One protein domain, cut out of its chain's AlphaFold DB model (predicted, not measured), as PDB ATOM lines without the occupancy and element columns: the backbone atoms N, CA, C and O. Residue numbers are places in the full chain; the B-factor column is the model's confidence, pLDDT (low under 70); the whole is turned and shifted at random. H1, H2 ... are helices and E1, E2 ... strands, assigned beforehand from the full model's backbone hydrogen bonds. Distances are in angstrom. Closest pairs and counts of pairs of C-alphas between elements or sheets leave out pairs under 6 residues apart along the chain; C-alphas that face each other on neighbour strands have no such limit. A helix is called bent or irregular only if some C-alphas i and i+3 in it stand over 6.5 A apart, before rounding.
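AT A GLANCE: This is residues 10 to 80 and 99 to 135 of the 136 residues of an uncharacterized protein of Streptomyces boncukensis (UniProt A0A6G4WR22). A short helix, H2, sits in the middle, with H3 crossing it, H4 crossing H3, and the second half of the long helix H1 packed on H2, while residues 10 to 17 of H1 stick out as an arm. A two-strand ribbon, E1 and E2, lies at one end of this core, and H5 lies beyond the core at the opposite end. The 108 printed residues hold five named helices and two named strands, in the order H1, H2, H3, E1, E2, H4, H5; the sheet, order E1 - E2, is antiparallel, and the class is mostly helix. The whole is compact, with a radius of gyration of the C-alphas of 14.3 A and spans of 46 by 39 by 29 A.

HOW THE PARTS SIT: H1, residues 10 to 31, touches H2, residues 37 to 44, with residues 22 to 30 alone; the closest C-alphas, those of Ala 26 and Ala 39, are 4.5 A apart, and the lines are about perpendicular at 76 degrees. H2 touches H3, residues 48 to 64, at a steep tilt of 59 degrees, opposite ways, closest at the C-alphas of Phe 38 and Ala 55, 5.0 A. H3 is irregular, with C-alphas 53 and 56 7.2 A apart, and has a kink of 40 degrees near residue 56. E1, residues 71 to 75, and E2, residues 101 to 106, are antiparallel neighbours at 147 degrees; N 103 and O 73, 2.8 A, and N 73 and O 103, 3.0 A, are within hydrogen-bond range. Residues 35 to 36 form a short antiparallel pairing with residues 105 to 106 of E2. H4, residues 108 to 115, touches residues 58 to 62 of H3, about perpendicular at 89 degrees, closest at the C-alphas of Ala 62 and Ala 114, 4.9 A. H4 and H5, residues 123 to 133, are a helical hairpin that only just touches, with 3 pairs of C-alphas within 8 A, the closest those of Leu 115 and Ala 133, 6.8 A. H1 and H5 are apart. Every O i to N i+4 pair is within hydrogen-bond range in H1, H2, H4 and H5, and 11 of 13 are in H3.

IN THESE COORDINATES: H1 begins at C-alpha 10, (226.917, 174.383, 178.416), and is 31.8 A long. H3 is 24.1 A long, E2 15.7 A and H5 15.2 A. H5 ends at C-alpha 133, (203.439, 186.152, 201.095).

THE WHOLE: The C-alphas farthest apart, those of Ala 10 and Gly 66, are 45.9 A apart. Residues 81 to 98 are not printed, on the link across the cut from E1 to E2; C-alphas 80 and 99 are 9.7 A apart. Of the links printed whole, none is long. The mean pLDDT of the printed part is 80.9, and it is under 70 at residues 71 to 80, 99 to 102 and 133 to 135.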
ATOM      1  N   ALA A  10     227.896 175.374 178.850       88.38
ATOM      2  CA  ALA A  10     226.917 174.383 178.416       88.38
ATOM      3  C   ALA A  10     226.123 173.764 179.583       88.38
ATOM      4  O   ALA A  10     224.979 173.349 179.394       88.38
ATOM      5  N   ALA A  11     226.706 173.652 180.782       87.56
ATOM      6  CA  ALA A  11     225.983 173.209 181.974       87.56
ATOM      7  C   ALA A  11     224.955 174.252 182.425       87.56
ATOM      8  O   ALA A  11     223.787 173.903 182.580       87.56
ATOM      9  N   ILE A  12     225.355 175.525 182.499       87.50
ATOM     10  CA  ILE A  12     224.478 176.641 182.878       87.50
ATOM     11  C   ILE A  12     223.249 176.712 181.962       87.50
ATOM     12  O   ILE A  12     222.121 176.772 182.449       87.50
ATOM     13  N   VAL A  13     223.440 176.621 180.640       91.44
ATOM     14  CA  VAL A  13     222.330 176.637 179.665       91.44
ATOM     15  C   VAL A  13     221.395 175.437 179.845       91.44
ATOM     16  O   VAL A  13     220.171 175.555 179.748       91.44
ATOM     17  N   ARG A  14     221.941 174.250 180.126       88.94
ATOM     18  CA  ARG A  14     221.118 173.054 180.365       88.94
ATOM     19  C   ARG A  14     220.306 173.176 181.647       88.94
ATOM     20  O   ARG A  14     219.146 172.754 181.659       88.94
ATOM     21  N   ASP A  15     220.897 173.724 182.698       82.81
ATOM     22  CA  ASP A  15     220.247 173.869 183.995       82.81
ATOM     23  C   ASP A  15     219.176 174.966 183.955       82.81
ATOM     24  O   ASP A  15     218.056 174.731 184.418       82.81
ATOM     25  N   SER A  16     219.422 176.082 183.261       82.75
ATOM     26  CA  SER A  16     218.402 177.114 183.023       82.75
ATOM     27  C   SER A  16     217.224 176.577 182.201       82.75
ATOM     28  O   SER A  16     216.061 176.753 182.575       82.75
ATOM     29  N   ALA A  17     217.488 175.808 181.139       87.44
ATOM     30  CA  ALA A  17     216.443 175.171 180.336       87.44
ATOM     31  C   ALA A  17     215.645 174.113 181.123       87.44
ATOM     32  O   ALA A  17     214.463 173.867 180.845       87.44
ATOM     33  N   ARG A  18     216.266 173.439 182.099       85.00
ATOM     34  CA  ARG A  18     215.566 172.528 183.021       85.00
ATOM     35  C   ARG A  18     214.676 173.302 183.986       85.00
ATOM     36  O   ARG A  18     213.503 172.946 184.099       85.00
ATOM     37  N   ALA A  19     215.193 174.363 184.601       79.00
ATOM     38  CA  ALA A  19     214.439 175.219 185.513       79.00
ATOM     39  C   ALA A  19     213.215 175.842 184.821       79.00
ATOM     40  O   ALA A  19     212.095 175.741 185.322       79.00
ATOM     41  N   HIS A  20     213.386 176.374 183.607       88.44
ATOM     42  CA  HIS A  20     212.289 176.954 182.831       88.44
ATOM     43  C   HIS A  20     211.191 175.926 182.504       88.44
ATOM     44  O   HIS A  20     209.998 176.188 182.672       88.44
ATOM     45  N   ARG A  21     211.576 174.709 182.092       88.81
ATOM     46  CA  ARG A  21     210.614 173.620 181.849       88.81
ATOM     47  C   ARG A  21     209.897 173.185 183.124       88.81
ATOM     48  O   ARG A  21     208.700 172.905 183.063       88.81
ATOM     49  N   ALA A  22     210.601 173.122 184.253       81.75
ATOM     50  CA  ALA A  22     210.000 172.799 185.543       81.75
ATOM     51  C   ALA A  22     208.951 173.847 185.936       81.75
ATOM     52  O   ALA A  22     207.820 173.473 186.243       81.75
ATOM     53  N   ARG A  23     209.276 175.138 185.803       89.38
ATOM     54  CA  ARG A  23     208.336 176.240 186.052       89.38
ATOM     55  C   ARG A  23     207.111 176.170 185.151       89.38
ATOM     56  O   ARG A  23     205.996 176.187 185.657       89.38
ATOM     57  N   ARG A  24     207.281 176.001 183.835       92.25
ATOM     58  CA  ARG A  24     206.143 175.867 182.902       92.25
ATOM     59  C   ARG A  24     205.215 174.708 183.268       92.25
ATOM     60  O   ARG A  24     203.999 174.854 183.208       92.25
ATOM     61  N   ARG A  25     205.775 173.557 183.650       88.06
ATOM     62  CA  ARG A  25     204.988 172.393 184.092       88.06
ATOM     63  C   ARG A  25     204.263 172.660 185.405       88.06
ATOM     64  O   ARG A  25     203.112 172.266 185.531       88.06
ATOM     65  N   ALA A  26     204.928 173.320 186.348       87.12
ATOM     66  CA  ALA A  26     204.351 173.695 187.629       87.12
ATOM     67  C   ALA A  26     203.179 174.670 187.454       87.12
ATOM     68  O   ALA A  26     202.098 174.396 187.959       87.12
ATOM     69  N   VAL A  27     203.359 175.730 186.657       92.06
ATOM     70  CA  VAL A  27     202.287 176.674 186.305       92.06
ATOM     71  C   VAL A  27     201.116 175.928 185.679       92.06
ATOM     72  O   VAL A  27     200.008 176.033 186.186       92.06
ATOM     73  N   LYS A  28     201.369 175.093 184.660       91.75
ATOM     74  CA  LYS A  28     200.315 174.301 184.012       91.75
ATOM     75  C   LYS A  28     199.555 173.412 185.007       91.75
ATOM     76  O   LYS A  28     198.335 173.333 184.929       91.75
ATOM     77  N   ALA A  29     200.265 172.750 185.921       85.81
ATOM     78  CA  ALA A  29     199.659 171.877 186.924       85.81
ATOM     79  C   ALA A  29     198.757 172.658 187.893       85.81
ATOM     80  O   ALA A  29     197.634 172.237 188.147       85.81
ATOM     81  N   VAL A  30     199.226 173.811 188.379       89.50
ATOM     82  CA  VAL A  30     198.463 174.682 189.288       89.50
ATOM     83  C   VAL A  30     197.249 175.294 188.588       89.50
ATOM     84  O   VAL A  30     196.186 175.391 189.189       89.50
ATOM     85  N   THR A  31     197.367 175.674 187.313       90.69
ATOM     86  CA  THR A  31     196.231 176.204 186.541       90.69
ATOM     87  C   THR A  31     195.202 175.133 186.195       90.69
ATOM     88  O   THR A  31     194.034 175.454 186.025       90.69
ATOM     89  N   SER A  32     195.613 173.865 186.076       86.81
ATOM     90  CA  SER A  32     194.691 172.762 185.772       86.81
ATOM     91  C   SER A  32     193.883 172.272 186.976       86.81
ATOM     92  O   SER A  32     192.964 171.483 186.790       86.81
ATOM     93  N   GLY A  33     194.228 172.692 188.198       86.50
ATOM     94  CA  GLY A  33     193.532 172.282 189.414       86.50
ATOM     95  C   GLY A  33     194.471 172.059 190.605       86.50
ATOM     96  O   GLY A  33     195.559 172.641 190.662       86.50
ATOM     97  N   PRO A  34     194.065 171.221 191.578       89.19
ATOM     98  CA  PRO A  34     194.882 170.897 192.741       89.19
ATOM     99  C   PRO A  34     196.240 170.315 192.342       89.19
ATOM    100  O   PRO A  34     196.341 169.401 191.523       89.19
ATOM    101  N   ALA A  35     197.300 170.823 192.963       88.88
ATOM    102  CA  ALA A  35     198.673 170.474 192.625       88.88
ATOM    103  C   ALA A  35     199.511 170.235 193.885       88.88
ATOM    104  O   ALA A  35     199.124 170.585 194.999       88.88
ATOM    105  N   SER A  36     200.680 169.617 193.728       89.88
ATOM    106  CA  SER A  36     201.584 169.382 194.857       89.88
ATOM    107  C   SER A  36     202.135 170.695 195.422       89.88
ATOM    108  O   SER A  36     202.296 171.673 194.692       89.88
ATOM    109  N   ALA A  37     202.520 170.706 196.704       89.31
ATOM    110  CA  ALA A  37     203.157 171.875 197.323       89.31
ATOM    111  C   ALA A  37     204.399 172.348 196.535       89.31
ATOM    112  O   ALA A  37     204.610 173.543 196.359       89.31
ATOM    113  N   PHE A  38     205.179 171.413 195.979       90.00
ATOM    114  CA  PHE A  38     206.299 171.728 195.087       90.00
ATOM    115  C   PHE A  38     205.863 172.523 193.849       90.00
ATOM    116  O   PHE A  38     206.510 173.507 193.487       90.00
ATOM    117  N   ALA A  39     204.784 172.092 193.186       89.62
ATOM    118  CA  ALA A  39     204.281 172.756 191.990       89.62
ATOM    119  C   ALA A  39     203.780 174.167 192.315       89.62
ATOM    120  O   ALA A  39     204.110 175.097 191.589       89.62
ATOM    121  N   HIS A  40     203.085 174.345 193.440       91.75
ATOM    122  CA  HIS A  40     202.670 175.670 193.906       91.75
ATOM    123  C   HIS A  40     203.863 176.597 194.146       91.75
ATOM    124  O   HIS A  40     203.925 177.663 193.540       91.75
ATOM    125  N   LEU A  41     204.868 176.164 194.914       90.31
ATOM    126  CA  LEU A  41     206.068 176.974 195.169       90.31
ATOM    127  C   LEU A  41     206.826 177.330 193.886       90.31
ATOM    128  O   LEU A  41     207.246 178.470 193.690       90.31
ATOM    129  N   THR A  42     206.986 176.362 192.984       90.25
ATOM    130  CA  THR A  42     207.704 176.581 191.723       90.25
ATOM    131  C   THR A  42     206.916 177.506 190.788       90.25
ATOM    132  O   THR A  42     207.507 178.332 190.093       90.25
ATOM    133  N   ALA A  43     205.582 177.403 190.768       90.44
ATOM    134  CA  ALA A  43     204.717 178.295 189.996       90.44
ATOM    135  C   ALA A  43     204.752 179.734 190.536       90.44
ATOM    136  O   ALA A  43     204.776 180.674 189.745       90.44
ATOM    137  N   MET A  44     204.835 179.888 191.860       89.12
ATOM    138  CA  MET A  44     205.008 181.173 192.546       89.12
ATOM    139  C   MET A  44     206.389 181.805 192.300       89.12
ATOM    140  O   MET A  44     206.554 183.002 192.489       89.12
ATOM    141  N   GLY A  45     207.369 181.040 191.813       87.50
ATOM    142  CA  GLY A  45     208.690 181.554 191.439       87.50
ATOM    143  C   GLY A  45     209.822 181.173 192.391       87.50
ATOM    144  O   GLY A  45     210.928 181.683 192.225       87.50
ATOM    145  N   ILE A  46     209.592 180.259 193.341       87.38
ATOM    146  CA  ILE A  46     210.689 179.637 194.093       87.38
ATOM    147  C   ILE A  46     211.495 178.738 193.148       87.38
ATOM    148  O   ILE A  46     210.938 178.005 192.327       87.38
ATOM    149  N   ASP A  47     212.818 178.773 193.278       83.94
ATOM    150  CA  ASP A  47     213.713 177.833 192.614       83.94
ATOM    151  C   ASP A  47     213.387 176.379 192.987       83.94
ATOM    152  O   ASP A  47     212.928 176.063 194.088       83.94
ATOM    153  N   THR A  48     213.646 175.461 192.060       81.31
ATOM    154  CA  THR A  48     213.235 174.061 192.208       81.31
ATOM    155  C   THR A  48     213.880 173.368 193.405       81.31
ATOM    156  O   THR A  48     213.249 172.508 194.016       81.31
ATOM    157  N   ASP A  49     215.104 173.738 193.772       83.69
ATOM    158  CA  ASP A  49     215.824 173.092 194.872       83.69
ATOM    159  C   ASP A  49     215.233 173.496 196.224       83.69
ATOM    160  O   ASP A  49     214.926 172.640 197.061       83.69
ATOM    161  N   THR A  50     214.975 174.790 196.408       83.25
ATOM    162  CA  THR A  50     214.290 175.311 197.595       83.25
ATOM    163  C   THR A  50     212.854 174.795 197.659       83.25
ATOM    164  O   THR A  50     212.425 174.296 198.702       83.25
ATOM    165  N   ALA A  51     212.120 174.804 196.542       83.69
ATOM    166  CA  ALA A  51     210.768 174.253 196.487       83.69
ATOM    167  C   ALA A  51     210.738 172.775 196.904       83.69
ATOM    168  O   ALA A  51     209.876 172.363 197.680       83.69
ATOM    169  N   HIS A  52     211.704 171.971 196.447       84.38
ATOM    170  CA  HIS A  52     211.801 170.562 196.818       84.38
ATOM    171  C   HIS A  52     212.131 170.376 198.306       84.38
ATOM    172  O   HIS A  52     211.545 169.515 198.963       84.38
ATOM    173  N   ARG A  53     213.034 171.199 198.855       85.44
ATOM    174  CA  ARG A  53     213.420 171.166 200.274       85.44
ATOM    175  C   ARG A  53     212.233 171.450 201.200       85.44
ATOM    176  O   ARG A  53     212.085 170.781 202.220       85.44
ATOM    177  N   TYR A  54     211.380 172.409 200.839       87.38
ATOM    178  CA  TYR A  54     210.305 172.896 201.711       87.38
ATOM    179  C   TYR A  54     208.913 172.324 201.416       87.38
ATOM    180  O   TYR A  54     208.025 172.445 202.261       87.38
ATOM    181  N   ALA A  55     208.704 171.640 200.286       86.25
ATOM    182  CA  ALA A  55     207.399 171.078 199.922       86.25
ATOM    183  C   ALA A  55     206.819 170.135 200.993       86.25
ATOM    184  O   ALA A  55     205.628 170.202 201.307       86.25
ATOM    185  N   ALA A  56     207.652 169.269 201.580       84.81
ATOM    186  CA  ALA A  56     207.218 168.353 202.636       84.81
ATOM    187  C   ALA A  56     206.826 169.103 203.918       84.81
ATOM    188  O   ALA A  56     205.842 168.750 204.567       84.81
ATOM    189  N   THR A  57     207.563 170.159 204.262       89.06
ATOM    190  CA  THR A  57     207.277 170.996 205.430       89.06
ATOM    191  C   THR A  57     205.966 171.754 205.260       89.06
ATOM    192  O   THR A  57     205.134 171.715 206.162       89.06
ATOM    193  N   LEU A  58     205.724 172.352 204.090       88.31
ATOM    194  CA  LEU A  58     204.441 172.999 203.798       88.31
ATOM    195  C   LEU A  58     203.280 172.013 203.810       88.31
ATOM    196  O   LEU A  58     202.229 172.322 204.350       88.31
ATOM    197  N   THR A  59     203.487 170.801 203.295       87.38
ATOM    198  CA  THR A  59     202.474 169.740 203.361       87.38
ATOM    199  C   THR A  59     202.116 169.404 204.813       87.38
ATOM    200  O   THR A  59     200.945 169.236 205.132       87.38
ATOM    201  N   LYS A  60     203.107 169.303 205.711       89.38
ATOM    202  CA  LYS A  60     202.859 169.072 207.146       89.38
ATOM    203  C   LYS A  60     202.141 170.252 207.796       89.38
ATOM    204  O   LYS A  60     201.253 170.038 208.609       89.38
ATOM    205  N   ARG A  61     202.515 171.477 207.429       90.19
ATOM    206  CA  ARG A  61     201.924 172.696 207.981       90.19
ATOM    207  C   ARG A  61     200.478 172.889 207.543       90.19
ATOM    208  O   ARG A  61     199.650 173.155 208.397       90.19
ATOM    209  N   ALA A  62     200.165 172.676 206.266       89.00
ATOM    210  CA  ALA A  62     198.788 172.691 205.777       89.00
ATOM    211  C   ALA A  62     197.915 171.714 206.584       89.00
ATOM    212  O   ALA A  62     196.902 172.112 207.145       89.00
ATOM    213  N   LYS A  63     198.384 170.475 206.785       89.00
ATOM    214  CA  LYS A  63     197.695 169.506 207.655       89.00
ATOM    215  C   LYS A  63     197.538 169.987 209.101       89.00
ATOM    216  O   LYS A  63     196.502 169.751 209.703       89.00
ATOM    217  N   ALA A  64     198.559 170.636 209.663       87.88
ATOM    218  CA  ALA A  64     198.507 171.173 211.024       87.88
ATOM    219  C   ALA A  64     197.516 172.341 211.173       87.88
ATOM    220  O   ALA A  64     197.012 172.562 212.266       87.88
ATOM    221  N   LEU A  65     197.208 173.050 210.082       87.69
ATOM    222  CA  LEU A  65     196.145 174.060 210.019       87.69
ATOM    223  C   LEU A  65     194.743 173.446 209.844       87.69
ATOM    224  O   LEU A  65     193.779 174.179 209.671       87.69
ATOM    225  N   GLY A  66     194.622 172.115 209.866       86.50
ATOM    226  CA  GLY A  66     193.357 171.409 209.651       86.50
ATOM    227  C   GLY A  66     192.995 171.207 208.178       86.50
ATOM    228  O   GLY A  66     191.958 170.616 207.885       86.50
ATOM    229  N   GLU A  67     193.846 171.635 207.241       87.19
ATOM    230  CA  GLU A  67     193.571 171.482 205.814       87.19
ATOM    231  C   GLU A  67     193.712 170.026 205.370       87.19
ATOM    232  O   GLU A  67     194.718 169.349 205.628       87.19
ATOM    233  N   THR A  68     192.720 169.558 204.616       86.62
ATOM    234  CA  THR A  68     192.744 168.238 203.992       86.62
ATOM    235  C   THR A  68     193.156 168.363 202.523       86.62
ATOM    236  O   THR A  68     192.662 169.231 201.798       86.62
ATOM    237  N   PRO A  69     194.099 167.534 202.046       85.12
ATOM    238  CA  PRO A  69     194.495 167.582 200.647       85.12
ATOM    239  C   PRO A  69     193.343 167.115 199.756       85.12
ATOM    240  O   PRO A  69     192.747 166.070 200.013       85.12
ATOM    241  N   VAL A  70     193.092 167.845 198.667       81.94
ATOM    242  CA  VAL A  70     192.001 167.579 197.710       81.94
ATOM    243  C   VAL A  70     192.108 166.183 197.097       81.94
ATOM    244  O   VAL A  70     191.111 165.539 196.781       81.94
ATOM    245  N   THR A  71     193.332 165.695 196.893       69.38
ATOM    246  CA  THR A  71     193.579 164.337 196.397       69.38
ATOM    247  C   THR A  71     194.966 163.871 196.826       69.38
ATOM    248  O   THR A  71     195.939 164.617 196.729       69.38
ATOM    249  N   GLY A  72     195.106 162.624 197.269       58.22
ATOM    250  CA  GLY A  72     196.409 161.974 197.422       58.22
ATOM    251  C   GLY A  72     196.773 161.230 196.142       58.22
ATOM    252  O   GLY A  72     196.530 160.031 196.060       58.22
ATOM    253  N   LEU A  73     197.326 161.906 195.128       53.16
ATOM    254  CA  LEU A  73     197.712 161.203 193.901       53.16
ATOM    255  C   LEU A  73     198.934 160.312 194.135       53.16
ATOM    256  O   LEU A  73     199.933 160.689 194.747       53.16
ATOM    257  N   THR A  74     198.849 159.103 193.603       44.44
ATOM    258  CA  THR A  74     199.789 158.005 193.768       44.44
ATOM    259  C   THR A  74     200.734 157.919 192.566       44.44
ATOM    260  O   THR A  74     200.340 157.480 191.494       44.44
ATOM    261  N   VAL A  75     202.024 158.263 192.719       43.28
ATOM    262  CA  VAL A  75     203.046 157.974 191.682       43.28
ATOM    263  C   VAL A  75     204.405 157.645 192.310       43.28
ATOM    264  O   VAL A  75     204.872 158.414 193.140       43.28
ATOM    265  N   LYS A  76     205.074 156.539 191.917       48.91
ATOM    266  CA  LYS A  76     206.562 156.340 191.917       48.91
ATOM    267  C   LYS A  76     206.997 154.896 191.596       48.91
ATOM    268  O   LYS A  76     206.085 154.137 191.295       48.91
ATOM    269  N   LYS A  77     208.348 154.584 191.697       39.78
ATOM    270  CA  LYS A  77     209.345 153.525 191.224       39.78
ATOM    271  C   LYS A  77     209.741 152.252 192.135       39.78
ATOM    272  O   LYS A  77     210.105 152.523 193.263       39.78
ATOM    273  N   ARG A  78     209.678 150.935 191.724       36.81
ATOM    274  CA  ARG A  78     209.495 149.676 192.563       36.81
ATOM    275  C   ARG A  78     210.608 149.485 193.629       36.81
ATOM    276  O   ARG A  78     211.741 149.861 193.332       36.81
ATOM    277  N   PRO A  79     210.352 148.864 194.808       35.25
ATOM    278  CA  PRO A  79     211.421 148.517 195.749       35.25
ATOM    279  C   PRO A  79     212.284 147.385 195.163       35.25
ATOM    280  O   PRO A  79     211.749 146.470 194.544       35.25
ATOM    281  N   GLY A  80     213.611 147.486 195.301       38.72
ATOM    282  CA  GLY A  80     214.579 146.492 194.800       38.72
ATOM    283  C   GLY A  80     215.472 146.939 193.632       38.72
ATOM    284  O   GLY A  80     216.405 146.229 193.279       38.72
ATOM    285  N   ARG A  99     207.080 151.956 192.259       38.59
ATOM    286  CA  ARG A  99     206.646 151.955 193.706       38.59
ATOM    287  C   ARG A  99     206.028 153.300 194.060       38.59
ATOM    288  O   ARG A  99     206.733 154.285 194.186       38.59
ATOM    289  N   ILE A 100     204.753 153.332 194.319       46.59
ATOM    290  CA  ILE A 100     203.966 154.545 194.460       46.59
ATOM    291  C   ILE A 100     204.365 155.395 195.694       46.59
ATOM    292  O   ILE A 100     204.553 154.848 196.775       46.59
ATOM    293  N   THR A 101     204.521 156.722 195.558       48.31
ATOM    294  CA  THR A 101     204.610 157.671 196.686       48.31
ATOM    295  C   THR A 101     203.362 158.549 196.649       48.31
ATOM    296  O   THR A 101     203.098 159.142 195.601       48.31
ATOM    297  N   PRO A 102     202.588 158.627 197.743       55.59
ATOM    298  CA  PRO A 102     201.453 159.531 197.811       55.59
ATOM    299  C   PRO A 102     201.960 160.976 197.782       55.59
ATOM    300  O   PRO A 102     202.790 161.375 198.602       55.59
ATOM    301  N   VAL A 103     201.480 161.752 196.816       70.00
ATOM    302  CA  VAL A 103     201.693 163.192 196.721       70.00
ATOM    303  C   VAL A 103     200.362 163.855 197.036       70.00
ATOM    304  O   VAL A 103     199.402 163.739 196.278       70.00
ATOM    305  N   ALA A 104     200.310 164.535 198.177       83.31
ATOM    306  CA  ALA A 104     199.170 165.355 198.546       83.31
ATOM    307  C   ALA A 104     199.040 166.522 197.556       83.31
ATOM    308  O   ALA A 104     199.992 167.287 197.362       83.31
ATOM    309  N   LEU A 105     197.878 166.617 196.917       89.06
ATOM    310  CA  LEU A 105     197.484 167.750 196.100       89.06
ATOM    311  C   LEU A 105     196.684 168.721 196.950       89.06
ATOM    312  O   LEU A 105     195.820 168.326 197.727       89.06
ATOM    313  N   TRP A 106     196.973 169.991 196.750       90.06
ATOM    314  CA  TRP A 106     196.433 171.092 197.519       90.06
ATOM    315  C   TRP A 106     195.863 172.120 196.554       90.06
ATOM    316  O   TRP A 106     196.374 172.280 195.435       90.06
ATOM    317  N   THR A 107     194.828 172.839 196.972       92.00
ATOM    318  CA  THR A 107     194.422 174.050 196.255       92.00
ATOM    319  C   THR A 107     195.464 175.148 196.459       92.00
ATOM    320  O   THR A 107     196.321 175.075 197.347       92.00
ATOM    321  N   ARG A 108     195.400 176.195 195.628       89.50
ATOM    322  CA  ARG A 108     196.257 177.372 195.808       89.50
ATOM    323  C   ARG A 108     196.031 178.014 197.179       89.50
ATOM    324  O   ARG A 108     197.013 178.275 197.860       89.50
ATOM    325  N   ALA A 109     194.769 178.174 197.587       89.12
ATOM    326  CA  ALA A 109     194.380 178.773 198.865       89.12
ATOM    327  C   ALA A 109     194.965 178.027 200.078       89.12
ATOM    328  O   ALA A 109     195.484 178.642 201.003       89.12
ATOM    329  N   GLN A 110     194.969 176.692 200.043       91.25
ATOM    330  CA  GLN A 110     195.535 175.876 201.121       91.25
ATOM    331  C   GLN A 110     197.050 176.058 201.258       91.25
ATOM    332  O   GLN A 110     197.588 176.123 202.364       91.25
ATOM    333  N   ILE A 111     197.765 176.147 200.130       90.81
ATOM    334  CA  ILE A 111     199.213 176.376 200.156       90.81
ATOM    335  C   ILE A 111     199.545 177.810 200.555       90.81
ATOM    336  O   ILE A 111     200.499 178.000 201.306       90.81
ATOM    337  N   THR A 112     198.787 178.808 200.098       88.38
ATOM    338  CA  THR A 112     199.000 180.197 200.524       88.38
ATOM    339  C   THR A 112     198.734 180.352 202.019       88.38
ATOM    340  O   THR A 112     199.585 180.894 202.717       88.38
ATOM    341  N   ALA A 113     197.663 179.760 202.556       87.88
ATOM    342  CA  ALA A 113     197.411 179.711 203.998       87.88
ATOM    343  C   ALA A 113     198.568 179.050 204.771       87.88
ATOM    344  O   ALA A 113     199.045 179.585 205.769       87.88
ATOM    345  N   ALA A 114     199.100 177.928 204.271       88.56
ATOM    346  CA  ALA A 114     200.259 177.272 204.878       88.56
ATOM    347  C   ALA A 114     201.550 178.108 204.795       88.56
ATOM    348  O   ALA A 114     202.428 177.954 205.648       88.56
ATOM    349  N   LEU A 115     201.682 178.968 203.783       87.31
ATOM    350  CA  LEU A 115     202.792 179.909 203.635       87.31
ATOM    351  C   LEU A 115     202.671 181.099 204.591       87.31
ATOM    352  O   LEU A 115     203.700 181.564 205.091       87.31
ATOM    353  N   HIS A 116     201.455 181.566 204.888       82.00
ATOM    354  CA  HIS A 116     201.249 182.665 205.828       82.00
ATOM    355  C   HIS A 116     201.823 182.319 207.212       82.00
ATOM    356  O   HIS A 116     201.564 181.271 207.815       82.00
ATOM    357  N   GLY A 117     202.707 183.200 207.690       74.44
ATOM    358  CA  GLY A 117     203.436 183.035 208.947       74.44
ATOM    359  C   GLY A 117     204.489 181.919 208.950       74.44
ATOM    360  O   GLY A 117     204.980 181.563 210.024       74.44
ATOM    361  N   TYR A 118     204.815 181.290 207.811       83.81
ATOM    362  CA  TYR A 118     205.904 180.314 207.752       83.81
ATOM    363  C   TYR A 118     207.239 181.021 207.546       83.81
ATOM    364  O   TYR A 118     207.473 181.651 206.519       83.81
ATOM    365  N   GLN A 119     208.136 180.868 208.518       84.31
ATOM    366  CA  GLN A 119     209.485 181.416 208.453       84.31
ATOM    367  C   GLN A 119     210.513 180.276 208.455       84.31
ATOM    368  O   GLN A 119     210.778 179.673 209.499       84.31
ATOM    369  N   PRO A 120     211.089 179.941 207.286       85.06
ATOM    370  CA  PRO A 120     212.264 179.086 207.209       85.06
ATOM    371  C   PRO A 120     213.400 179.598 208.108       85.06
ATOM    372  O   PRO A 120     213.622 180.802 208.210       85.06
ATOM    373  N   ARG A 121     214.162 178.675 208.714       85.44
ATOM    374  CA  ARG A 121     215.394 179.017 209.454       85.44
ATOM    375  C   ARG A 121     216.506 179.545 208.540       85.44
ATOM    376  O   ARG A 121     217.326 180.340 208.970       85.44
ATOM    377  N   ASP A 122     216.527 179.080 207.293       87.06
ATOM    378  CA  ASP A 122     217.434 179.560 206.251       87.06
ATOM    379  C   ASP A 122     217.012 180.979 205.839       87.06
ATOM    380  O   ASP A 122     215.887 181.179 205.373       87.06
ATOM    381  N   THR A 123     217.899 181.959 206.030       85.81
ATOM    382  CA  THR A 123     217.630 183.382 205.779       85.81
ATOM    383  C   THR A 123     217.279 183.649 204.318       85.81
ATOM    384  O   THR A 123     216.316 184.368 204.048       85.81
ATOM    385  N   ALA A 124     217.967 182.997 203.378       84.44
ATOM    386  CA  ALA A 124     217.717 183.159 201.950       84.44
ATOM    387  C   ALA A 124     216.355 182.574 201.549       84.44
ATOM    388  O   ALA A 124     215.616 183.165 200.757       84.44
ATOM    389  N   ALA A 125     215.987 181.422 202.118       82.12
ATOM    390  CA  ALA A 125     214.653 180.862 201.919       82.12
ATOM    391  C   ALA A 125     213.582 181.749 202.567       82.12
ATOM    392  O   ALA A 125     212.540 181.988 201.964       82.12
ATOM    393  N   ARG A 126     213.842 182.295 203.758       84.25
ATOM    394  CA  ARG A 126     212.915 183.188 204.463       84.25
ATOM    395  C   ARG A 126     212.575 184.429 203.646       84.25
ATOM    396  O   ARG A 126     211.400 184.739 203.505       84.25
ATOM    397  N   GLU A 127     213.561 185.085 203.044       84.69
ATOM    398  CA  GLU A 127     213.329 186.244 202.170       84.69
ATOM    399  C   GLU A 127     212.518 185.899 200.917       84.69
ATOM    400  O   GLU A 127     211.685 186.689 200.470       84.69
ATOM    401  N   ARG A 128     212.755 184.719 200.328       84.56
ATOM    402  CA  ARG A 128     211.977 184.241 199.174       84.56
ATOM    403  C   ARG A 128     210.523 183.997 199.565       84.56
ATOM    404  O   ARG A 128     209.627 184.413 198.842       84.56
ATOM    405  N   PHE A 129     210.286 183.370 200.713       83.56
ATOM    406  CA  PHE A 129     208.939 183.085 201.209       83.56
ATOM    407  C   PHE A 129     208.202 184.361 201.640       83.56
ATOM    408  O   PHE A 129     207.027 184.511 201.322       83.56
ATOM    409  N   ALA A 130     208.895 185.304 202.283       80.88
ATOM    410  CA  ALA A 130     208.333 186.601 202.654       80.88
ATOM    411  C   ALA A 130     207.883 187.398 201.421       80.88
ATOM    412  O   ALA A 130     206.771 187.914 201.402       80.88
ATOM    413  N   ARG A 131     208.696 187.424 200.353       79.88
ATOM    414  CA  ARG A 131     208.306 188.054 199.080       79.88
ATOM    415  C   ARG A 131     207.050 187.435 198.476       79.88
ATOM    416  O   ARG A 131     206.228 188.161 197.935       79.88
ATOM    417  N   LEU A 132     206.882 186.120 198.590       75.69
ATOM    418  CA  LEU A 132     205.688 185.450 198.077       75.69
ATOM    419  C   LEU A 132     204.435 185.751 198.888       75.69
ATOM    420  O   LEU A 132     203.383 185.949 198.292       75.69
ATOM    421  N   ALA A 133     204.555 185.824 200.214       69.25
ATOM    422  CA  ALA A 133     203.439 186.152 201.095       69.25
ATOM    423  C   ALA A 133     202.895 187.578 200.885       69.25
ATOM    424  O   ALA A 133     201.750 187.831 201.229       69.25
ATOM    425  N   LEU A 134     203.692 188.492 200.316       65.25
ATOM    426  CA  LEU A 134     203.261 189.852 199.957       65.25
ATOM    427  C   LEU A 134     202.513 189.926 198.615       65.25
ATOM    428  O   LEU A 134     201.887 190.935 198.318       65.25
ATOM    429  N   THR A 135     202.620 188.885 197.785       63.16
ATOM    430  CA  THR A 135     202.041 188.834 196.426       63.16
ATOM    431  C   THR A 135     200.885 187.842 196.285       63.16
ATOM    432  O   THR A 135     200.323 187.711 195.196       63.16
TER     433      THR A 135